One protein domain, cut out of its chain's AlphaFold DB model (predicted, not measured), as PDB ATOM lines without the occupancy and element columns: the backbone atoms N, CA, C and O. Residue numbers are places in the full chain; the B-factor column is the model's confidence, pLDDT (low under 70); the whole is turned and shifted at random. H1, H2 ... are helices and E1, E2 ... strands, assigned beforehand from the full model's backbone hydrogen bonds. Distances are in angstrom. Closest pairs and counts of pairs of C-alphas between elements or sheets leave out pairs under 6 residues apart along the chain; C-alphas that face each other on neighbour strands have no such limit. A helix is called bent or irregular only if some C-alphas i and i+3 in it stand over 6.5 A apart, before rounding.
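AT A GLANCE: This is residues 3 to 114 and 207 to 260 of the 268 residues of an uncharacterized protein of Moorea sp. SIO2B7 (UniProt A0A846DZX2). A long antiparallel hairpin, E1 and E2, makes the core, with H1 over one of its faces, H3 over the other and H4 beside E2. A short parallel pair, E3 and E4, lies beyond E1 with H2 next to E3; H5 juts away after H4, its residues 254 to 257 standing free, and a loop before E1 sticks out with residues 14 to 19. The printed part has 166 residues with five named helices and four named strands, in the order E1, E2, H1, E3, H2, E4, H3, H4, H5, and its class is mixed, helices and strands. It is only just compact, close to loose, with a radius of gyration of the C-alphas of 18.1 A and spans of 56 by 42 by 30 A.

IN THESE COORDINATES: Residues 3 to 29 hold no named element. E1, residues 30 to 37, begins at C-alpha 30 (173.429, 142.795, 159.663) and is 23.2 A long; E2, residues 43 to 51, is 23.7 A. H1, residues 55 to 74, is 31.7 A, with a kink of 27 degrees near residue 62; it is irregular, C-alphas 56 and 59 being 8.8 A apart. E3 is residues 80 to 84, H2 residues 88 to 94 and E4 residues 110 to 114. H3, residues 208 to 222, is 19.7 A and only just irregular, with C-alphas 217 and 220 6.8 A apart. H4, residues 231 to 245, is 20.8 A; H5, residues 249 to 257, ends at C-alpha 257 (156.599, 130.081, 175.584).

HOW THE PARTS SIT: E1 and E2 form a hairpin, antiparallel at 166 degrees, with N 30 and O 51 2.8 A apart, within hydrogen-bond range. The closest C-alphas of E1 and H1 are those of Gly 30 and Lys 57, 6.2 A; of E1 and H3, Thr 33 and Val 210, 6.0 A; of E2 and H4, Gly 50 and Leu 238, 5.3 A. H1 and H3 are apart. H3, with residues 217 to 222 alone, touches H4 at a steep tilt of 49 degrees, opposite ways; their closest C-alphas, those of Leu 217 and Arg 241, are 6.2 A apart. H4 and H5 touch only at the corner, and only just, with 3 pairs of C-alphas within 8 A; the closest are those of Leu 243 and Trp 249, 4.9 A. E1 and E3 are near each other. E3 and E4 are parallel at 19 degrees, with N 82 and O 111 2.8 A apart, within hydrogen-bond range; E3, H2 and E4 make a strand-helix-strand unit, two parallel neighbour strands with a helix between, its crossover right-handed. In H2, H4 and H5 every O i to N i+4 pair is within hydrogen-bond range; in H1 13 of 16 are, in H3 8 of 11.

THE WHOLE: The C-alphas of Thr 14 and Asp 104, the two farthest apart, are 56.9 A apart. Residues 115 to 206 are cut out, and C-alphas 114 and 207 are 8.9 A apart across the cut. The link from H2 to E4, 15 residues, is long. The mean pLDDT of the printed part is 86.3; residues 6 to 25 are under 70.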
ATOM      1  N   PRO A   3     167.609 137.544 149.772       76.38
ATOM      2  CA  PRO A   3     166.516 137.873 148.861       76.38
ATOM      3  C   PRO A   3     165.268 138.332 149.632       76.38
ATOM      4  O   PRO A   3     164.777 137.641 150.528       76.38
ATOM      5  N   MET A   4     164.736 139.494 149.260       82.69
ATOM      6  CA  MET A   4     163.569 140.119 149.886       82.69
ATOM      7  C   MET A   4     162.338 140.025 148.978       82.69
ATOM      8  O   MET A   4     162.437 140.234 147.766       82.69
ATOM      9  N   LYS A   5     161.165 139.757 149.568       71.56
ATOM     10  CA  LYS A   5     159.856 139.923 148.909       71.56
ATOM     11  C   LYS A   5     159.475 141.402 148.804       71.56
ATOM     12  O   LYS A   5     158.975 141.822 147.772       71.56
ATOM     13  N   ASP A   6     159.833 142.184 149.821       68.38
ATOM     14  CA  ASP A   6     159.507 143.615 149.932       68.38
ATOM     15  C   ASP A   6     160.583 144.516 149.285       68.38
ATOM     16  O   ASP A   6     160.573 145.740 149.406       68.38
ATOM     17  N   GLY A   7     161.590 143.921 148.638       55.78
ATOM     18  CA  GLY A   7     162.628 144.671 147.946       55.78
ATOM     19  C   GLY A   7     162.094 145.133 146.603       55.78
ATOM     20  O   GLY A   7     162.037 144.302 145.709       55.78
ATOM     21  N   ASN A   8     161.733 146.416 146.471       51.78
ATOM     22  CA  ASN A   8     161.289 147.075 145.232       51.78
ATOM     23  C   ASN A   8     162.046 146.556 143.992       51.78
ATOM     24  O   ASN A   8     163.114 147.066 143.637       51.78
ATOM     25  N   ARG A   9     161.505 145.516 143.344       50.09
ATOM     26  CA  ARG A   9     162.122 144.873 142.174       50.09
ATOM     27  C   ARG A   9     162.056 145.789 140.953       50.09
ATOM     28  O   ARG A   9     162.923 145.701 140.087       50.09
ATOM     29  N   GLU A  10     161.078 146.693 140.938       44.66
ATOM     30  CA  GLU A  10     160.774 147.606 139.834       44.66
ATOM     31  C   GLU A  10     161.490 148.961 139.961       44.66
ATOM     32  O   GLU A  10     162.070 149.434 138.988       44.66
ATOM     33  N   ALA A  11     161.587 149.546 141.164       47.00
ATOM     34  CA  ALA A  11     162.126 150.907 141.340       47.00
ATOM     35  C   ALA A  11     163.641 151.059 141.074       47.00
ATOM     36  O   ALA A  11     164.129 152.171 140.893       47.00
ATOM     37  N   LYS A  12     164.417 149.962 141.061       43.94
ATOM     38  CA  LYS A  12     165.859 149.992 140.731       43.94
ATOM     39  C   LYS A  12     166.152 149.901 139.228       43.94
ATOM     40  O   LYS A  12     167.295 150.114 138.843       43.94
ATOM     41  N   ARG A  13     165.159 149.582 138.388       44.25
ATOM     42  CA  ARG A  13     165.329 149.472 136.925       44.25
ATOM     43  C   ARG A  13     165.305 150.830 136.209       44.25
ATOM     44  O   ARG A  13     165.690 150.890 135.050       44.25
ATOM     45  N   THR A  14     164.893 151.900 136.892       43.00
ATOM     46  CA  THR A  14     164.587 153.215 136.301       43.00
ATOM     47  C   THR A  14     165.523 154.360 136.723       43.00
ATOM     48  O   THR A  14     165.238 155.507 136.398       43.00
ATOM     49  N   GLN A  15     166.649 154.103 137.408       45.28
ATOM     50  CA  GLN A  15     167.633 155.157 137.726       45.28
ATOM     51  C   GLN A  15     168.866 155.079 136.801       45.28
ATOM     52  O   GLN A  15     169.666 154.158 136.967       45.28
ATOM     53  N   PRO A  16     169.052 156.033 135.865       42.50
ATOM     54  CA  PRO A  16     170.108 155.975 134.847       42.50
ATOM     55  C   PRO A  16     171.537 156.208 135.376       42.50
ATOM     56  O   PRO A  16     172.489 155.858 134.690       42.50
ATOM     57  N   ASP A  17     171.707 156.721 136.603       43.41
ATOM     58  CA  ASP A  17     172.999 157.248 137.091       43.41
ATOM     59  C   ASP A  17     173.668 156.462 138.237       43.41
ATOM     60  O   ASP A  17     174.645 156.910 138.842       43.41
ATOM     61  N   LYS A  18     173.179 155.262 138.571       39.56
ATOM     62  CA  LYS A  18     173.822 154.408 139.587       39.56
ATOM     63  C   LYS A  18     174.067 153.012 139.047       39.56
ATOM     64  O   LYS A  18     173.124 152.278 138.774       39.56
ATOM     65  N   GLN A  19     175.339 152.612 138.981       34.75
ATOM     66  CA  GLN A  19     175.699 151.213 138.750       34.75
ATOM     67  C   GLN A  19     174.990 150.326 139.791       34.75
ATOM     68  O   GLN A  19     175.199 150.516 140.996       34.75
ATOM     69  N   PRO A  20     174.152 149.366 139.368       38.31
ATOM     70  CA  PRO A  20     173.462 148.485 140.295       38.31
ATOM     71  C   PRO A  20     174.477 147.577 141.003       38.31
ATOM     72  O   PRO A  20     175.155 146.764 140.379       38.31
ATOM     73  N   GLN A  21     174.580 147.709 142.327       39.06
ATOM     74  CA  GLN A  21     175.317 146.767 143.173       39.06
ATOM     75  C   GLN A  21     174.365 145.675 143.679       39.06
ATOM     76  O   GLN A  21     173.394 145.962 144.387       39.06
ATOM     77  N   GLY A  22     174.669 144.425 143.319       46.78
ATOM     78  CA  GLY A  22     173.945 143.219 143.732       46.78
ATOM     79  C   GLY A  22     172.687 142.907 142.900       46.78
ATOM     80  O   GLY A  22     172.092 143.810 142.308       46.78
ATOM     81  N   PRO A  23     172.261 141.629 142.837       46.94
ATOM     82  CA  PRO A  23     171.049 141.234 142.119       46.94
ATOM     83  C   PRO A  23     169.804 141.946 142.682       46.94
ATOM     84  O   PRO A  23     169.669 142.120 143.898       46.94
ATOM     85  N   SER A  24     168.892 142.370 141.798       53.22
ATOM     86  CA  SER A  24     167.642 143.055 142.175       53.22
ATOM     87  C   SER A  24     166.874 142.262 143.244       53.22
ATOM     88  O   SER A  24     166.793 141.036 143.188       53.22
ATOM     89  N   GLY A  25     166.342 142.957 144.255       61.44
ATOM     90  CA  GLY A  25     165.623 142.343 145.377       61.44
ATOM     91  C   GLY A  25     166.492 141.805 146.523       61.44
ATOM     92  O   GLY A  25     165.932 141.368 147.526       61.44
ATOM     93  N   TYR A  26     167.828 141.858 146.448       72.62
ATOM     94  CA  TYR A  26     168.700 141.486 147.570       72.62
ATOM     95  C   TYR A  26     169.054 142.695 148.439       72.62
ATOM     96  O   TYR A  26     169.348 143.781 147.937       72.62
ATOM     97  N   ARG A  27     169.060 142.507 149.762       80.38
ATOM     98  CA  ARG A  27     169.480 143.535 150.729       80.38
ATOM     99  C   ARG A  27     170.435 142.959 151.773       80.38
ATOM    100  O   ARG A  27     170.415 141.758 152.042       80.38
ATOM    101  N   GLU A  28     171.327 143.785 152.311       85.31
ATOM    102  CA  GLU A  28     172.331 143.373 153.300       85.31
ATOM    103  C   GLU A  28     171.683 143.015 154.642       85.31
ATOM    104  O   GLU A  28     170.823 143.738 155.119       85.31
ATOM    105  N   VAL A  29     172.094 141.891 155.228       87.31
ATOM    106  CA  VAL A  29     171.663 141.446 156.561       87.31
ATOM    107  C   VAL A  29     172.788 141.830 157.507       87.31
ATOM    108  O   VAL A  29     173.941 141.522 157.201       87.31
ATOM    109  N   GLY A  30     172.467 142.494 158.612       90.69
ATOM    110  CA  GLY A  30     173.429 142.795 159.663       90.69
ATOM    111  C   GLY A  30     173.774 141.532 160.448       90.69
ATOM    112  O   GLY A  30     172.892 140.732 160.764       90.69
ATOM    113  N   CYS A  31     175.051 141.341 160.755       93.25
ATOM    114  CA  CYS A  31     175.507 140.275 161.631       93.25
ATOM    115  C   CYS A  31     176.640 140.800 162.506       93.25
ATOM    116  O   CYS A  31     177.513 141.514 162.019       93.25
ATOM    117  N   GLY A  32     176.593 140.456 163.785       94.81
ATOM    118  CA  GLY A  32     177.585 140.846 164.774       94.81
ATOM    119  C   GLY A  32     177.712 139.763 165.831       94.81
ATOM    120  O   GLY A  32     176.811 138.933 165.997       94.81
ATOM    121  N   THR A  33     178.845 139.746 166.522       96.38
ATOM    122  CA  THR A  33     179.090 138.784 167.591       96.38
ATOM    123  C   THR A  33     179.755 139.449 168.785       96.38
ATOM    124  O   THR A  33     180.529 140.389 168.628       96.38
ATOM    125  N   VAL A  34     179.486 138.912 169.971       97.19
ATOM    126  CA  VAL A  34     180.253 139.180 171.192       97.19
ATOM    127  C   VAL A  34     180.907 137.866 171.588       97.19
ATOM    128  O   VAL A  34     180.242 136.832 171.644       97.19
ATOM    129  N   THR A  35     182.229 137.859 171.750       97.00
ATOM    130  CA  THR A  35     182.989 136.631 172.018       97.00
ATOM    131  C   THR A  35     183.874 136.808 173.235       97.00
ATOM    132  O   THR A  35     184.640 137.764 173.298       97.00
ATOM    133  N   LEU A  36     183.786 135.859 174.162       96.62
ATOM    134  CA  LEU A  36     184.620 135.786 175.353       96.62
ATOM    135  C   LEU A  36     185.791 134.835 175.111       96.62
ATOM    136  O   LEU A  36     185.618 133.747 174.553       96.62
ATOM    137  N   TYR A  37     186.964 135.257 175.564       95.19
ATOM    138  CA  TYR A  37     188.192 134.472 175.568       95.19
ATOM    139  C   TYR A  37     188.729 134.406 176.995       95.19
ATOM    140  O   TYR A  37     188.557 135.360 177.756       95.19
ATOM    141  N   ASP A  38     189.367 133.297 177.348       93.31
ATOM    142  CA  ASP A  38     190.146 133.201 178.581       93.31
ATOM    143  C   ASP A  38     191.573 133.750 178.405       93.31
ATOM    144  O   ASP A  38     191.969 134.246 177.345       93.31
ATOM    145  N   THR A  39     192.360 133.655 179.475       89.31
ATOM    146  CA  THR A  39     193.768 134.068 179.518       89.31
ATOM    147  C   THR A  39     194.680 133.223 178.627       89.31
ATOM    148  O   THR A  39     195.734 133.702 178.215       89.31
ATOM    149  N   GLU A  40     194.279 131.996 178.290       89.62
ATOM    150  CA  GLU A  40     195.002 131.098 177.380       89.62
ATOM    151  C   GLU A  40     194.629 131.332 175.909       89.62
ATOM    152  O   GLU A  40     195.120 130.640 175.017       89.62
ATOM    153  N   LYS A  41     193.821 132.368 175.633       87.44
ATOM    154  CA  LYS A  41     193.321 132.731 174.297       87.44
ATOM    155  C   LYS A  41     192.338 131.694 173.747       87.44
ATOM    156  O   LYS A  41     192.042 131.693 172.547       87.44
ATOM    157  N   THR A  42     191.792 130.843 174.607       91.56
ATOM    158  CA  THR A  42     190.768 129.875 174.243       91.56
ATOM    159  C   THR A  42     189.414 130.565 174.231       91.56
ATOM    160  O   THR A  42     189.041 131.327 175.123       91.56
ATOM    161  N   ARG A  43     188.662 130.331 173.156       93.12
ATOM    162  CA  ARG A  43     187.329 130.902 172.982       93.12
ATOM    163  C   ARG A  43     186.338 130.172 173.883       93.12
ATOM    164  O   ARG A  43     186.066 128.999 173.645       93.12
ATOM    165  N   LEU A  44     185.750 130.892 174.832       94.62
ATOM    166  CA  LEU A  44     184.803 130.344 175.806       94.62
ATOM    167  C   LEU A  44     183.371 130.344 175.273       94.62
ATOM    168  O   LEU A  44     182.694 129.321 175.268       94.62
ATOM    169  N   GLN A  45     182.905 131.499 174.799       95.00
ATOM    170  CA  GLN A  45     181.539 131.665 174.313       95.00
ATOM    171  C   GLN A  45     181.498 132.673 173.173       95.00
ATOM    172  O   GLN A  45     182.201 133.679 173.194       95.00
ATOM    173  N   THR A  46     180.626 132.429 172.198       96.75
ATOM    174  CA  THR A  46     180.263 133.418 171.181       96.75
ATOM    175  C   THR A  46     178.755 133.586 171.166       96.75
ATOM    176  O   THR A  46     178.020 132.637 170.898       96.75
ATOM    177  N   VAL A  47     178.316 134.818 171.372       97.31
ATOM    178  CA  VAL A  47     176.940 135.257 171.176       97.31
ATOM    179  C   VAL A  47     176.836 135.867 169.791       97.31
ATOM    180  O   VAL A  47     177.699 136.644 169.382       97.31
ATOM    181  N   ARG A  48     175.818 135.473 169.034       97.06
ATOM    182  CA  ARG A  48     175.642 135.842 167.629       97.06
ATOM    183  C   ARG A  48     174.319 136.559 167.460       97.06
ATOM    184  O   ARG A  48     173.297 136.050 167.905       97.06
ATOM    185  N   TYR A  49     174.339 137.671 166.740       96.44
ATOM    186  CA  TYR A  49     173.151 138.428 166.376       96.44
ATOM    187  C   TYR A  49     173.019 138.511 164.862       96.44
ATOM    188  O   TYR A  49     173.998 138.709 164.137       96.44
ATOM    189  N   GLY A  50     171.785 138.363 164.387       95.31
ATOM    190  CA  GLY A  50     171.409 138.577 162.998       95.31
ATOM    191  C   GLY A  50     170.212 139.510 162.892       95.31
ATOM    192  O   GLY A  50     169.168 139.272 163.506       95.31
ATOM    193  N   ARG A  51     170.345 140.546 162.064       95.38
ATOM    194  CA  ARG A  51     169.284 141.513 161.783       95.38
ATOM    195  C   ARG A  51     168.983 141.567 160.301       95.38
ATOM    196  O   ARG A  51     169.876 141.761 159.475       95.38
ATOM    197  N   MET A  52     167.709 141.402 159.962       94.44
ATOM    198  CA  MET A  52     167.213 141.666 158.620       94.44
ATOM    199  C   MET A  52     167.579 143.094 158.194       94.44
ATOM    200  O   MET A  52     167.835 143.942 159.047       94.44
ATOM    201  N   PRO A  53     167.627 143.373 156.881       92.56
ATOM    202  CA  PRO A  53     168.116 144.642 156.368       92.56
ATOM    203  C   PRO A  53     167.451 145.846 157.028       92.56
ATOM    204  O   PRO A  53     166.248 146.057 156.880       92.56
ATOM    205  N   GLU A  54     168.244 146.656 157.712       90.44
ATOM    206  CA  GLU A  54     167.803 147.871 158.387       90.44
ATOM    207  C   GLU A  54     168.783 149.006 158.072       90.44
ATOM    208  O   GLU A  54     169.976 148.779 157.843       90.44
ATOM    209  N   LYS A  55     168.278 150.239 157.998       85.81
ATOM    210  CA  LYS A  55     169.131 151.405 157.753       85.81
ATOM    211  C   LYS A  55     170.074 151.567 158.949       85.81
ATOM    212  O   LYS A  55     169.623 151.503 160.084       85.81
ATOM    213  N   ASN A  56     171.363 151.765 158.684       85.50
ATOM    214  CA  ASN A  56     172.403 151.998 159.693       85.50
ATOM    215  C   ASN A  56     172.570 150.901 160.764       85.50
ATOM    216  O   ASN A  56     173.308 151.127 161.714       85.50
ATOM    217  N   LYS A  57     171.933 149.727 160.625       90.81
ATOM    218  CA  LYS A  57     172.090 148.594 161.560       90.81
ATOM    219  C   LYS A  57     171.779 148.954 163.029       90.81
ATOM    220  O   LYS A  57     172.404 148.415 163.932       90.81
ATOM    221  N   VAL A  58     170.824 149.868 163.255       91.56
ATOM    222  CA  VAL A  58     170.516 150.433 164.587       91.56
ATOM    223  C   VAL A  58     170.238 149.338 165.617       91.56
ATOM    224  O   VAL A  58     170.955 149.252 166.608       91.56
ATOM    225  N   THR A  59     169.289 148.438 165.339       94.31
ATOM    226  CA  THR A  59     168.944 147.377 166.297       94.31
ATOM    227  C   THR A  59     170.108 146.416 166.536       94.31
ATOM    228  O   THR A  59     170.262 145.888 167.632       94.31
ATOM    229  N   LEU A  60     170.927 146.134 165.514       94.12
ATOM    230  CA  LEU A  60     172.114 145.298 165.702       94.12
ATOM    231  C   LEU A  60     173.094 145.947 166.683       94.12
ATOM    232  O   LEU A  60     173.649 145.245 167.522       94.12
ATOM    233  N   HIS A  61     173.310 147.259 166.578       92.12
ATOM    234  CA  HIS A  61     174.196 147.977 167.493       92.12
ATOM    235  C   HIS A  61     173.644 147.986 168.917       92.12
ATOM    236  O   HIS A  61     174.382 147.617 169.820       92.12
ATOM    237  N   GLU A  62     172.354 148.271 169.103       94.31
ATOM    238  CA  GLU A  62     171.692 148.207 170.418       94.31
ATOM    239  C   GLU A  62     171.832 146.819 171.064       94.31
ATOM    240  O   GLU A  62     172.096 146.699 172.256       94.31
ATOM    241  N   GLN A  63     171.710 145.743 170.277       95.81
ATOM    242  CA  GLN A  63     171.881 144.377 170.779       95.81
ATOM    243  C   GLN A  63     173.322 144.067 171.194       95.81
ATOM    244  O   GLN A  63     173.531 143.388 172.198       95.81
ATOM    245  N   LEU A  64     174.308 144.527 170.421       95.44
ATOM    246  CA  LEU A  64     175.720 144.362 170.768       95.44
ATOM    247  C   LEU A  64     176.091 145.202 171.991       95.44
ATOM    248  O   LEU A  64     176.843 144.730 172.838       95.44
ATOM    249  N   GLU A  65     175.548 146.414 172.090       95.50
ATOM    250  CA  GLU A  65     175.723 147.303 173.234       95.50
ATOM    251  C   GLU A  65     175.163 146.674 174.508       95.50
ATOM    252  O   GLU A  65     175.913 146.460 175.457       95.50
ATOM    253  N   ALA A  66     173.890 146.269 174.499       96.44
ATOM    254  CA  ALA A  66     173.245 145.636 175.645       96.44
ATOM    255  C   ALA A  66     173.963 144.346 176.083       96.44
ATOM    256  O   ALA A  66     174.112 144.082 177.276       96.44
ATOM    257  N   GLU A  67     174.449 143.545 175.129       96.81
ATOM    258  CA  GLU A  67     175.228 142.346 175.443       96.81
ATOM    259  C   GLU A  67     176.560 142.710 176.122       96.81
ATOM    260  O   GLU A  67     176.886 142.139 177.163       96.81
ATOM    261  N   CYS A  68     177.297 143.698 175.601       95.94
ATOM    262  CA  CYS A  68     178.523 144.200 176.225       95.94
ATOM    263  C   CYS A  68     178.267 144.777 177.625       95.94
ATOM    264  O   CYS A  68     179.002 144.435 178.550       95.94
ATOM    265  N   GLN A  69     177.219 145.588 177.802       96.62
ATOM    266  CA  GLN A  69     176.814 146.143 179.098       96.62
ATOM    267  C   GLN A  69     176.534 145.033 180.113       96.62
ATOM    268  O   GLN A  69     177.057 145.064 181.223       96.62
ATOM    269  N   SER A  70     175.777 144.000 179.724       96.06
ATOM    270  CA  SER A  70     175.453 142.883 180.620       96.06
ATOM    271  C   SER A  70     176.695 142.119 181.102       96.06
ATOM    272  O   SER A  70     176.758 141.691 182.255       96.06
ATOM    273  N   ILE A  71     177.703 141.981 180.237       96.38
ATOM    274  CA  ILE A  71     178.968 141.313 180.556       96.38
ATOM    275  C   ILE A  71     179.825 142.205 181.456       96.38
ATOM    276  O   ILE A  71     180.328 141.740 182.477       96.38
ATOM    277  N   LEU A  72     179.981 143.479 181.097       96.31
ATOM    278  CA  LEU A  72     180.823 144.429 181.826       96.31
ATOM    279  C   LEU A  72     180.239 144.806 183.189       96.31
ATOM    280  O   LEU A  72     181.001 145.070 184.110       96.31
ATOM    281  N   HIS A  73     178.918 144.736 183.358       95.44
ATOM    282  CA  HIS A  73     178.281 144.864 184.667       95.44
ATOM    283  C   HIS A  73     178.762 143.788 185.655       95.44
ATOM    284  O   HIS A  73     178.929 144.059 186.839       95.44
ATOM    285  N   LEU A  74     179.016 142.565 185.173       95.31
ATOM    286  CA  LEU A  74     179.521 141.460 185.997       95.31
ATOM    287  C   LEU A  74     181.051 141.434 186.081       95.31
ATOM    288  O   LEU A  74     181.613 140.955 187.065       95.31
ATOM    289  N   ARG A  75     181.729 141.880 185.021       95.31
ATOM    290  CA  ARG A  75     183.186 141.824 184.862       95.31
ATOM    291  C   ARG A  75     183.721 143.126 184.254       95.31
ATOM    292  O   ARG A  75     184.124 143.137 183.087       95.31
ATOM    293  N   PRO A  76     183.734 144.224 185.031       95.19
ATOM    294  CA  PRO A  76     184.178 145.534 184.545       95.19
ATOM    295  C   PRO A  76     185.679 145.579 184.224       95.19
ATOM    296  O   PRO A  76     186.143 146.466 183.516       95.19
ATOM    297  N   ASP A  77     186.447 144.602 184.711       94.31
ATOM    298  CA  ASP A  77     187.889 144.466 184.515       94.31
ATOM    299  C   ASP A  77     188.292 143.951 183.120       94.31
ATOM    300  O   ASP A  77     189.476 143.949 182.770       94.31
ATOM    301  N   LEU A  78     187.333 143.502 182.302       95.88
ATOM    302  CA  LEU A  78     187.628 142.931 180.991       95.88
ATOM    303  C   LEU A  78     188.157 143.978 180.004       95.88
ATOM    304  O   LEU A  78     187.668 145.100 179.889       95.88
ATOM    305  N   THR A  79     189.134 143.558 179.198       95.75
ATOM    306  CA  THR A  79     189.547 144.319 178.014       95.75
ATOM    307  C   THR A  79     188.546 144.093 176.885       95.75
ATOM    308  O   THR A  79     188.304 142.957 176.475       95.75
ATOM    309  N   VAL A  80     188.013 145.178 176.331       96.75
ATOM    310  CA  VAL A  80     187.094 145.146 175.194       96.75
ATOM    311  C   VAL A  80     187.886 145.275 173.898       96.75
ATOM    312  O   VAL A  80     188.594 146.258 173.675       96.75
ATOM    313  N   VAL A  81     187.745 144.297 173.004       96.75
ATOM    314  CA  VAL A  81     188.334 144.344 171.660       96.75
ATOM    315  C   VAL A  81     187.240 144.618 170.633       96.75
ATOM    316  O   VAL A  81     186.383 143.775 170.380       96.75
ATOM    317  N   MET A  82     187.299 145.790 170.005       96.62
ATOM    318  CA  MET A  82     186.452 146.152 168.872       96.62
ATOM    319  C   MET A  82     187.147 145.723 167.580       96.62
ATOM    320  O   MET A  82     188.158 146.306 167.179       96.62
ATOM    321  N   LEU A  83     186.604 144.691 166.936       96.12
ATOM    322  CA  LEU A  83     187.174 144.065 165.745       96.12
ATOM    323  C   LEU A  83     186.204 144.178 164.567       96.12
ATOM    324  O   LEU A  83     185.118 143.601 164.595       96.12
ATOM    325  N   ALA A  84     186.600 144.907 163.528       94.75
ATOM    326  CA  ALA A  84     185.782 145.121 162.338       94.75
ATOM    327  C   ALA A  84     186.648 145.289 161.087       94.75
ATOM    328  O   ALA A  84     187.859 145.498 161.170       94.75
ATOM    329  N   ASP A  85     186.029 145.237 159.910       91.56
ATOM    330  CA  ASP A  85     186.690 145.643 158.672       91.56
ATOM    331  C   ASP A  85     187.052 147.149 158.683       91.56
ATOM    332  O   ASP A  85     186.841 147.889 159.645       91.56
ATOM    333  N   GLY A  86     187.626 147.648 157.590       86.06
ATOM    334  CA  GLY A  86     187.985 149.063 157.486       86.06
ATOM    335  C   GLY A  86     186.835 150.020 157.145       86.06
ATOM    336  O   GLY A  86     187.128 151.178 156.828       86.06
ATOM    337  N   ALA A  87     185.569 149.582 157.145       87.88
ATOM    338  CA  ALA A  87     184.430 150.408 156.753       87.88
ATOM    339  C   ALA A  87     184.121 151.482 157.804       87.88
ATOM    340  O   ALA A  87     184.053 151.217 159.003       87.88
ATOM    341  N   LYS A  88     183.916 152.722 157.345       87.56
ATOM    342  CA  LYS A  88     183.712 153.889 158.216       87.56
ATOM    343  C   LYS A  88     182.510 153.712 159.150       87.56
ATOM    344  O   LYS A  88     182.636 154.006 160.333       87.56
ATOM    345  N   ASP A  89     181.402 153.202 158.627       85.12
ATOM    346  CA  ASP A  89     180.138 153.066 159.359       85.12
ATOM    347  C   ASP A  89     180.266 152.097 160.544       85.12
ATOM    348  O   ASP A  89     179.734 152.364 161.621       85.12
ATOM    349  N   ASN A  90     181.050 151.020 160.386       87.56
ATOM    350  CA  ASN A  90     181.342 150.086 161.475       87.56
ATOM    351  C   ASN A  90     182.096 150.800 162.609       87.56
ATOM    352  O   ASN A  90     181.717 150.692 163.770       87.56
ATOM    353  N   TRP A  91     183.122 151.593 162.282       91.94
ATOM    354  CA  TRP A  91     183.906 152.330 163.282       91.94
ATOM    355  C   TRP A  91     183.153 153.485 163.936       91.94
ATOM    356  O   TRP A  91     183.424 153.788 165.092       91.94
ATOM    357  N   GLN A  92     182.240 154.137 163.214       89.69
ATOM    358  CA  GLN A  92     181.361 155.144 163.806       89.69
ATOM    359  C   GLN A  92     180.457 154.509 164.857       89.69
ATOM    360  O   GLN A  92     180.375 155.019 165.962       89.69
ATOM    361  N   SER A  93     179.859 153.368 164.526       86.19
ATOM    362  CA  SER A  93     178.915 152.678 165.405       86.19
ATOM    363  C   SER A  93     179.595 152.049 166.621       86.19
ATOM    364  O   SER A  93     179.110 152.167 167.738       86.19
ATOM    365  N   LEU A  94     180.760 151.424 166.427       88.88
ATOM    366  CA  LEU A  94     181.554 150.883 167.535       88.88
ATOM    367  C   LEU A  94     182.090 151.991 168.451       88.88
ATOM    368  O   LEU A  94     182.184 151.802 169.657       88.88
ATOM    369  N   GLY A  95     182.425 153.154 167.885       87.69
ATOM    370  CA  GLY A  95     182.932 154.298 168.642       87.69
ATOM    371  C   GLY A  95     181.885 155.009 169.503       87.69
ATOM    372  O   GLY A  95     182.273 155.845 170.312       87.69
ATOM    373  N   THR A  96     180.597 154.703 169.329       88.88
ATOM    374  CA  THR A  96     179.493 155.274 170.115       88.88
ATOM    375  C   THR A  96     178.919 154.307 171.145       88.88
ATOM    376  O   THR A  96     177.918 154.653 171.759       88.88
ATOM    377  N   LEU A  97     179.501 153.112 171.310       88.75
ATOM    378  CA  LEU A  97     178.998 152.133 172.273       88.75
ATOM    379  C   LEU A  97     179.116 152.656 173.705       88.75
ATOM    380  O   LEU A  97     180.208 153.033 174.139       88.75
ATOM    381  N   ASP A  98     178.005 152.611 174.433       92.12
ATOM    382  CA  ASP A  98     177.974 152.844 175.873       92.12
ATOM    383  C   ASP A  98     178.167 151.523 176.632       92.12
ATOM    384  O   ASP A  98     177.424 150.558 176.447       92.12
ATOM    385  N   PHE A  99     179.166 151.471 177.512       92.81
ATOM    386  CA  PHE A  99     179.448 150.288 178.328       92.81
ATOM    387  C   PHE A  99     178.608 150.196 179.604       92.81
ATOM    388  O   PHE A  99     178.678 149.166 180.274       92.81
ATOM    389  N   GLY A 100     177.809 151.218 179.932       92.25
ATOM    390  CA  GLY A 100     176.833 151.165 181.026       92.25
ATOM    391  C   GLY A 100     177.451 150.921 182.407       92.25
ATOM    392  O   GLY A 100     176.807 150.341 183.280       92.25
ATOM    393  N   LEU A 101     178.715 151.311 182.596       91.50
ATOM    394  CA  LEU A 101     179.406 151.199 183.878       91.50
ATOM    395  C   LEU A 101     179.014 152.352 184.804       91.50
ATOM    396  O   LEU A 101     178.802 153.480 184.357       91.50
ATOM    397  N   ALA A 102     178.934 152.064 186.104       89.56
ATOM    398  CA  ALA A 102     178.672 153.083 187.110       89.56
ATOM    399  C   ALA A 102     179.812 154.129 187.147       89.56
ATOM    400  O   ALA A 102     180.953 153.783 186.833       89.56
ATOM    401  N   PRO A 103     179.542 155.396 187.522       89.81
ATOM    402  CA  PRO A 103     180.535 156.478 187.449       89.81
ATOM    403  C   PRO A 103     181.806 156.260 188.285       89.81
ATOM    404  O   PRO A 103     182.839 156.863 188.003       89.81
ATOM    405  N   ASP A 104     181.724 155.435 189.326       93.62
ATOM    406  CA  ASP A 104     182.820 155.056 190.218       93.62
ATOM    407  C   ASP A 104     183.678 153.901 189.674       93.62
ATOM    408  O   ASP A 104     184.775 153.651 190.179       93.62
ATOM    409  N   ILE A 105     183.221 153.223 188.617       92.19
ATOM    410  CA  ILE A 105     183.951 152.139 187.963       92.19
ATOM    411  C   ILE A 105     184.808 152.721 186.825       92.19
ATOM    412  O   ILE A 105     184.279 153.386 185.929       92.19
ATOM    413  N   PRO A 106     186.127 152.452 186.795       91.81
ATOM    414  CA  PRO A 106     186.978 152.883 185.693       91.81
ATOM    415  C   PRO A 106     186.490 152.342 184.339       91.81
ATOM    416  O   PRO A 106     186.064 151.188 184.260       91.81
ATOM    417  N   PRO A 107     186.595 153.125 183.247       90.19
ATOM    418  CA  PRO A 107     186.225 152.641 181.923       90.19
ATOM    419  C   PRO A 107     187.105 151.449 181.516       90.19
ATOM    420  O   PRO A 107     188.299 151.418 181.847       90.19
ATOM    421  N   PRO A 108     186.565 150.485 180.750       93.50
ATOM    422  CA  PRO A 108     187.325 149.315 180.360       93.50
ATOM    423  C   PRO A 108     188.430 149.718 179.384       93.50
ATOM    424  O   PRO A 108     188.309 150.667 178.600       93.50
ATOM    425  N   LYS A 109     189.513 148.943 179.359       95.19
ATOM    426  CA  LYS A 109     190.521 149.078 178.305       95.19
ATOM    427  C   LYS A 109     189.884 148.691 176.967       95.19
ATOM    428  O   LYS A 109     189.522 147.533 176.776       95.19
ATOM    429  N   VAL A 110     189.806 149.630 176.022       96.19
ATOM    430  CA  VAL A 110     189.289 149.383 174.664       96.19
ATOM    431  C   VAL A 110     190.428 149.296 173.650       96.19
ATOM    432  O   VAL A 110     191.272 150.190 173.561       96.19
ATOM    433  N   VAL A 111     190.438 148.240 172.833       96.94
ATOM    434  CA  VAL A 111     191.387 148.057 171.727       96.94
ATOM    435  C   VAL A 111     190.638 147.955 170.402       96.94
ATOM    436  O   VAL A 111     189.849 147.042 170.190       96.94
ATOM    437  N   ASN A 112     190.930 148.876 169.481       97.25
ATOM    438  CA  ASN A 112     190.362 148.896 168.132       97.25
ATOM    439  C   ASN A 112     191.295 148.192 167.143       97.25
ATOM    440  O   ASN A 112     192.431 148.634 166.937       97.25
ATOM    441  N   ILE A 113     190.804 147.139 166.493       97.94
ATOM    442  CA  ILE A 113     191.585 146.303 165.578       97.94
ATOM    443  C   ILE A 113     190.857 146.194 164.239       97.94
ATOM    444  O   ILE A 113     189.696 145.794 164.179       97.94
ATOM    445  N   VAL A 114     191.538 146.548 163.150       97.81
ATOM    446  CA  VAL A 114     191.027 146.236 161.809       97.81
ATOM    447  C   VAL A 114     191.257 144.764 161.525       97.81
ATOM    448  O   VAL A 114     192.313 144.233 161.844       97.81
ATOM    449  N   SER A 207     188.307 138.498 162.198       93.06
ATOM    450  CA  SER A 207     186.859 138.437 162.378       93.06
ATOM    451  C   SER A 207     186.256 137.119 161.882       93.06
ATOM    452  O   SER A 207     185.050 137.031 161.667       93.06
ATOM    453  N   GLY A 208     187.053 136.048 161.778       90.69
ATOM    454  CA  GLY A 208     186.596 134.733 161.308       90.69
ATOM    455  C   GLY A 208     185.392 134.181 162.086       90.69
ATOM    456  O   GLY A 208     184.576 133.448 161.536       90.69
ATOM    457  N   VAL A 209     185.218 134.576 163.353       90.62
ATOM    458  CA  VAL A 209     184.017 134.261 164.148       90.62
ATOM    459  C   VAL A 209     182.759 134.935 163.582       90.62
ATOM    460  O   VAL A 209     181.714 134.291 163.478       90.62
ATOM    461  N   VAL A 210     182.862 136.207 163.185       90.81
ATOM    462  CA  VAL A 210     181.783 136.967 162.537       90.81
ATOM    463  C   VAL A 210     181.524 136.419 161.138       90.81
ATOM    464  O   VAL A 210     180.373 136.208 160.775       90.81
ATOM    465  N   GLU A 211     182.562 136.105 160.362       90.12
ATOM    466  CA  GLU A 211     182.409 135.486 159.038       90.12
ATOM    467  C   GLU A 211     181.712 134.122 159.117       90.12
ATOM    468  O   GLU A 211     180.792 133.834 158.342       90.12
ATOM    469  N   ALA A 212     182.095 133.297 160.097       90.75
ATOM    470  CA  ALA A 212     181.427 132.036 160.381       90.75
ATOM    471  C   ALA A 212     179.955 132.269 160.740       90.75
ATOM    472  O   ALA A 212     179.096 131.607 160.162       90.75
ATOM    473  N   ALA A 213     179.642 133.251 161.594       90.38
ATOM    474  CA  ALA A 213     178.262 133.621 161.909       90.38
ATOM    475  C   ALA A 213     177.495 134.101 160.661       90.38
ATOM    476  O   ALA A 213     176.414 133.596 160.371       90.38
ATOM    477  N   CYS A 214     178.062 134.978 159.831       89.88
ATOM    478  CA  CYS A 214     177.479 135.387 158.547       89.88
ATOM    479  C   CYS A 214     177.173 134.183 157.638       89.88
ATOM    480  O   CYS A 214     176.157 134.156 156.924       89.88
ATOM    481  N   LYS A 215     178.038 133.166 157.649       90.94
ATOM    482  CA  LYS A 215     177.852 131.937 156.878       90.94
ATOM    483  C   LYS A 215     176.744 131.061 157.471       90.94
ATOM    484  O   LYS A 215     175.822 130.687 156.746       90.94
ATOM    485  N   THR A 216     176.803 130.748 158.762       91.94
ATOM    486  CA  THR A 216     175.926 129.759 159.407       91.94
ATOM    487  C   THR A 216     174.582 130.330 159.833       91.94
ATOM    488  O   THR A 216     173.554 129.657 159.742       91.94
ATOM    489  N   LEU A 217     174.548 131.569 160.312       90.00
ATOM    490  CA  LEU A 217     173.340 132.235 160.790       90.00
ATOM    491  C   LEU A 217     172.502 132.721 159.606       90.00
ATOM    492  O   LEU A 217     171.308 132.426 159.545       90.00
ATOM    493  N   VAL A 218     173.143 133.390 158.641       89.00
ATOM    494  CA  VAL A 218     172.461 134.029 157.507       89.00
ATOM    495  C   VAL A 218     172.524 133.169 156.247       89.00
ATOM    496  O   VAL A 218     171.497 132.698 155.766       89.00
ATOM    497  N   THR A 219     173.714 132.965 155.681       87.94
ATOM    498  CA  THR A 219     173.875 132.439 154.312       87.94
ATOM    499  C   THR A 219     173.253 131.054 154.142       87.94
ATOM    500  O   THR A 219     172.453 130.868 153.229       87.94
ATOM    501  N   GLN A 220     173.555 130.113 155.039       90.25
ATOM    502  CA  GLN A 220     173.076 128.729 154.956       90.25
ATOM    503  C   GLN A 220     171.552 128.588 155.007       90.25
ATOM    504  O   GLN A 220     171.032 127.598 154.509       90.25
ATOM    505  N   ARG A 221     170.833 129.546 155.609       88.50
ATOM    506  CA  ARG A 221     169.375 129.457 155.759       88.50
ATOM    507  C   ARG A 221     168.608 130.399 154.853       88.50
ATOM    508  O   ARG A 221     167.501 130.062 154.446       88.50
ATOM    509  N   MET A 222     169.150 131.585 154.609       88.94
ATOM    510  CA  MET A 222     168.417 132.675 153.972       88.94
ATOM    511  C   MET A 222     168.625 132.715 152.456       88.94
ATOM    512  O   MET A 222     167.825 133.341 151.765       88.94
ATOM    513  N   LYS A 223     169.674 132.059 151.937       87.75
ATOM    514  CA  LYS A 223     170.060 132.083 150.516       87.75
ATOM    515  C   LYS A 223     169.895 130.737 149.789       87.75
ATOM    516  O   LYS A 223     170.575 130.510 148.791       87.75
ATOM    517  N   CYS A 224     169.052 129.826 150.269       86.44
ATOM    518  CA  CYS A 224     168.790 128.600 149.507       86.44
ATOM    519  C   CYS A 224     167.924 128.901 148.272       86.44
ATOM    520  O   CYS A 224     167.267 129.944 148.192       86.44
ATOM    521  N   SER A 225     167.915 127.968 147.317       84.88
ATOM    522  CA  SER A 225     167.135 128.098 146.084       84.88
ATOM    523  C   SER A 225     165.646 128.334 146.372       84.88
ATOM    524  O   SER A 225     165.086 127.754 147.302       84.88
ATOM    525  N   GLY A 226     165.019 129.227 145.602       84.25
ATOM    526  CA  GLY A 226     163.594 129.565 145.713       84.25
ATOM    527  C   GLY A 226     163.194 130.427 146.919       84.25
ATOM    528  O   GLY A 226     162.024 130.787 147.046       84.25
ATOM    529  N   MET A 227     164.124 130.795 147.808       87.12
ATOM    530  CA  MET A 227     163.783 131.555 149.012       87.12
ATOM    531  C   MET A 227     163.598 133.048 148.740       87.12
ATOM    532  O   MET A 227     164.394 133.690 148.059       87.12
ATOM    533  N   ALA A 228     162.563 133.623 149.348       86.31
ATOM    534  CA  ALA A 228     162.355 135.061 149.429       86.31
ATOM    535  C   ALA A 228     161.634 135.393 150.738       86.31
ATOM    536  O   ALA A 228     160.651 134.740 151.098       86.31
ATOM    537  N   TRP A 229     162.097 136.428 151.433       89.88
ATOM    538  CA  TRP A 229     161.654 136.726 152.793       89.88
ATOM    539  C   TRP A 229     160.929 138.065 152.875       89.88
ATOM    540  O   TRP A 229     161.371 139.051 152.288       89.88
ATOM    541  N   LYS A 230     159.836 138.109 153.640       91.25
ATOM    542  CA  LYS A 230     159.342 139.371 154.208       91.25
ATOM    543  C   LYS A 230     160.230 139.764 155.389       91.25
ATOM    544  O   LYS A 230     160.796 138.874 156.032       91.25
ATOM    545  N   GLN A 231     160.312 141.056 155.702       90.81
ATOM    546  CA  GLN A 231     161.151 141.557 156.805       90.81
ATOM    547  C   GLN A 231     160.882 140.818 158.130       90.81
ATOM    548  O   GLN A 231     161.803 140.247 158.710       90.81
ATOM    549  N   ALA A 232     159.619 140.758 158.570       91.88
ATOM    550  CA  ALA A 232     159.240 140.142 159.846       91.88
ATOM    551  C   ALA A 232     159.543 138.633 159.897       91.88
ATOM    552  O   ALA A 232     160.165 138.151 160.840       91.88
ATOM    553  N   GLY A 233     159.168 137.891 158.849       92.12
ATOM    554  CA  GLY A 233     159.393 136.443 158.789       92.12
ATOM    555  C   GLY A 233     160.878 136.074 158.743       92.12
ATOM    556  O   GLY A 233     161.311 135.151 159.428       92.12
ATOM    557  N   GLY A 234     161.681 136.832 157.988       93.81
ATOM    558  CA  GLY A 234     163.132 136.656 157.989       93.81
ATOM    559  C   GLY A 234     163.746 136.971 159.353       93.81
ATOM    560  O   GLY A 234     164.595 136.219 159.825       93.81
ATOM    561  N   GLN A 235     163.279 138.031 160.023       95.56
ATOM    562  CA  GLN A 235     163.801 138.414 161.334       95.56
ATOM    563  C   GLN A 235     163.490 137.361 162.395       95.56
ATOM    564  O   GLN A 235     164.381 137.024 163.166       95.56
ATOM    565  N   ALA A 236     162.279 136.795 162.406       93.56
ATOM    566  CA  ALA A 236     161.923 135.716 163.327       93.56
ATOM    567  C   ALA A 236     162.899 134.531 163.212       93.56
ATOM    568  O   ALA A 236     163.413 134.042 164.216       93.56
ATOM    569  N   ILE A 237     163.245 134.129 161.984       94.25
ATOM    570  CA  ILE A 237     164.226 133.062 161.745       94.25
ATOM    571  C   ILE A 237     165.611 133.452 162.255       94.25
ATOM    572  O   ILE A 237     166.256 132.644 162.924       94.25
ATOM    573  N   LEU A 238     166.083 134.665 161.947       95.75
ATOM    574  CA  LEU A 238     167.393 135.120 162.414       95.75
ATOM    575  C   LEU A 238     167.456 135.167 163.945       95.75
ATOM    576  O   LEU A 238     168.456 134.725 164.505       95.75
ATOM    577  N   THR A 239     166.398 135.618 164.621       95.06
ATOM    578  CA  THR A 239     166.316 135.657 166.088       95.06
ATOM    579  C   THR A 239     166.407 134.254 166.694       95.06
ATOM    580  O   THR A 239     167.253 134.013 167.553       95.06
ATOM    581  N   LEU A 240     165.609 133.293 166.216       94.38
ATOM    582  CA  LEU A 240     165.647 131.919 166.739       94.38
ATOM    583  C   LEU A 240     167.005 131.252 166.470       94.38
ATOM    584  O   LEU A 240     167.577 130.616 167.353       94.38
ATOM    585  N   ARG A 241     167.572 131.444 165.273       95.44
ATOM    586  CA  ARG A 241     168.907 130.917 164.940       95.44
ATOM    587  C   ARG A 241     170.013 131.558 165.768       95.44
ATOM    588  O   ARG A 241     170.957 130.857 166.115       95.44
ATOM    589  N   SER A 242     169.895 132.847 166.083       96.31
ATOM    590  CA  SER A 242     170.816 133.558 166.975       96.31
ATOM    591  C   SER A 242     170.852 132.890 168.349       96.31
ATOM    592  O   SER A 242     171.932 132.579 168.841       96.31
ATOM    593  N   LEU A 243     169.685 132.570 168.924       95.94
ATOM    594  CA  LEU A 243     169.586 131.861 170.205       95.94
ATOM    595  C   LEU A 243     170.193 130.455 170.143       95.94
ATOM    596  O   LEU A 243     170.994 130.102 171.004       95.94
ATOM    597  N   ILE A 244     169.838 129.670 169.122       95.44
ATOM    598  CA  ILE A 244     170.327 128.292 168.962       95.44
ATOM    599  C   ILE A 244     171.847 128.273 168.788       95.44
ATOM    600  O   ILE A 244     172.531 127.552 169.498       95.44
ATOM    601  N   GLN A 245     172.390 129.091 167.882       95.56
ATOM    602  CA  GLN A 245     173.831 129.111 167.614       95.56
ATOM    603  C   GLN A 245     174.644 129.797 168.714       95.56
ATOM    604  O   GLN A 245     175.864 129.795 168.624       95.56
ATOM    605  N   SER A 246     174.007 130.417 169.707       96.50
ATOM    606  CA  SER A 246     174.681 131.021 170.865       96.50
ATOM    607  C   SER A 246     174.526 130.182 172.136       96.50
ATOM    608  O   SER A 246     174.793 130.694 173.220       96.50
ATOM    609  N   ASP A 247     174.025 128.947 172.023       95.94
ATOM    610  CA  ASP A 247     173.721 128.052 173.149       95.94
ATOM    611  C   ASP A 247     172.750 128.677 174.173       95.94
ATOM    612  O   ASP A 247     172.789 128.419 175.375       95.94
ATOM    613  N   ARG A 248     171.837 129.532 173.688       95.88
ATOM    614  CA  ARG A 248     170.853 130.290 174.486       95.88
ATOM    615  C   ARG A 248     169.407 129.867 174.224       95.88
ATOM    616  O   ARG A 248     168.486 130.503 174.737       95.88
ATOM    617  N   TRP A 249     169.195 128.794 173.458       95.62
ATOM    618  CA  TRP A 249     167.859 128.334 173.071       95.62
ATOM    619  C   TRP A 249     166.945 128.098 174.271       95.62
ATOM    620  O   TRP A 249     165.875 128.687 174.324       95.62
ATOM    621  N   GLN A 250     167.373 127.307 175.259       95.31
ATOM    622  CA  GLN A 250     166.498 126.936 176.374       95.31
ATOM    623  C   GLN A 250     166.039 128.151 177.193       95.31
ATOM    624  O   GLN A 250     164.866 128.259 177.549       95.31
ATOM    625  N   ARG A 251     166.955 129.095 177.457       93.44
ATOM    626  CA  ARG A 251     166.646 130.343 178.173       93.44
ATOM    627  C   ARG A 251     165.686 131.212 177.364       93.44
ATOM    628  O   ARG A 251     164.675 131.654 177.895       93.44
ATOM    629  N   GLY A 252     165.965 131.397 176.072       92.69
ATOM    630  CA  GLY A 252     165.088 132.152 175.178       92.69
ATOM    631  C   GLY A 252     163.704 131.514 175.035       92.69
ATOM    632  O   GLY A 252     162.697 132.208 175.116       92.69
ATOM    633  N   TRP A 253     163.631 130.190 174.897       92.44
ATOM    634  CA  TRP A 253     162.374 129.451 174.793       92.44
ATOM    635  C   TRP A 253     161.503 129.608 176.038       92.44
ATOM    636  O   TRP A 253     160.299 129.808 175.916       92.44
ATOM    637  N   ASN A 254     162.102 129.581 177.231       92.31
ATOM    638  CA  ASN A 254     161.364 129.803 178.474       92.31
ATOM    639  C   ASN A 254     160.696 131.183 178.533       92.31
ATOM    640  O   ASN A 254     159.613 131.281 179.094       92.31
ATOM    641  N   LEU A 255     161.294 132.211 177.923       89.94
ATOM    642  CA  LEU A 255     160.679 133.539 177.807       89.94
ATOM    643  C   LEU A 255     159.576 133.559 176.739       89.94
ATOM    644  O   LEU A 255     158.500 134.104 176.960       89.94
ATOM    645  N   ILE A 256     159.833 132.939 175.584       87.81
ATOM    646  CA  ILE A 256     158.916 132.945 174.436       87.81
ATOM    647  C   ILE A 256     157.637 132.156 174.740       87.81
ATOM    648  O   ILE A 256     156.543 132.632 174.445       87.81
ATOM    649  N   LYS A 257     157.750 130.965 175.338       87.50
ATOM    650  CA  LYS A 257     156.599 130.081 175.584       87.50
ATOM    651  C   LYS A 257     155.548 130.712 176.502       87.50
ATOM    652  O   LYS A 257     154.374 130.419 176.351       87.50
ATOM    653  N   CYS A 258     155.956 131.603 177.409       82.75
ATOM    654  CA  CYS A 258     155.037 132.338 178.280       82.75
ATOM    655  C   CYS A 258     154.171 133.350 177.513       82.75
ATOM    656  O   CYS A 258     153.089 133.689 177.974       82.75
ATOM    657  N   ALA A 259     154.634 133.822 176.352       80.19
ATOM    658  CA  ALA A 259     153.908 134.766 175.505       80.19
ATOM    659  C   ALA A 259     153.063 134.081 174.413       80.19
ATOM    660  O   ALA A 259     152.120 134.681 173.906       80.19
ATOM    661  N   PHE A 260     153.381 132.834 174.046       73.25
ATOM    662  CA  PHE A 260     152.658 132.055 173.034       73.25
ATOM    663  C   PHE A 260     151.765 130.988 173.678       73.25
ATOM    664  O   PHE A 260     152.003 129.789 173.540       73.25
TER     665      PHE A 260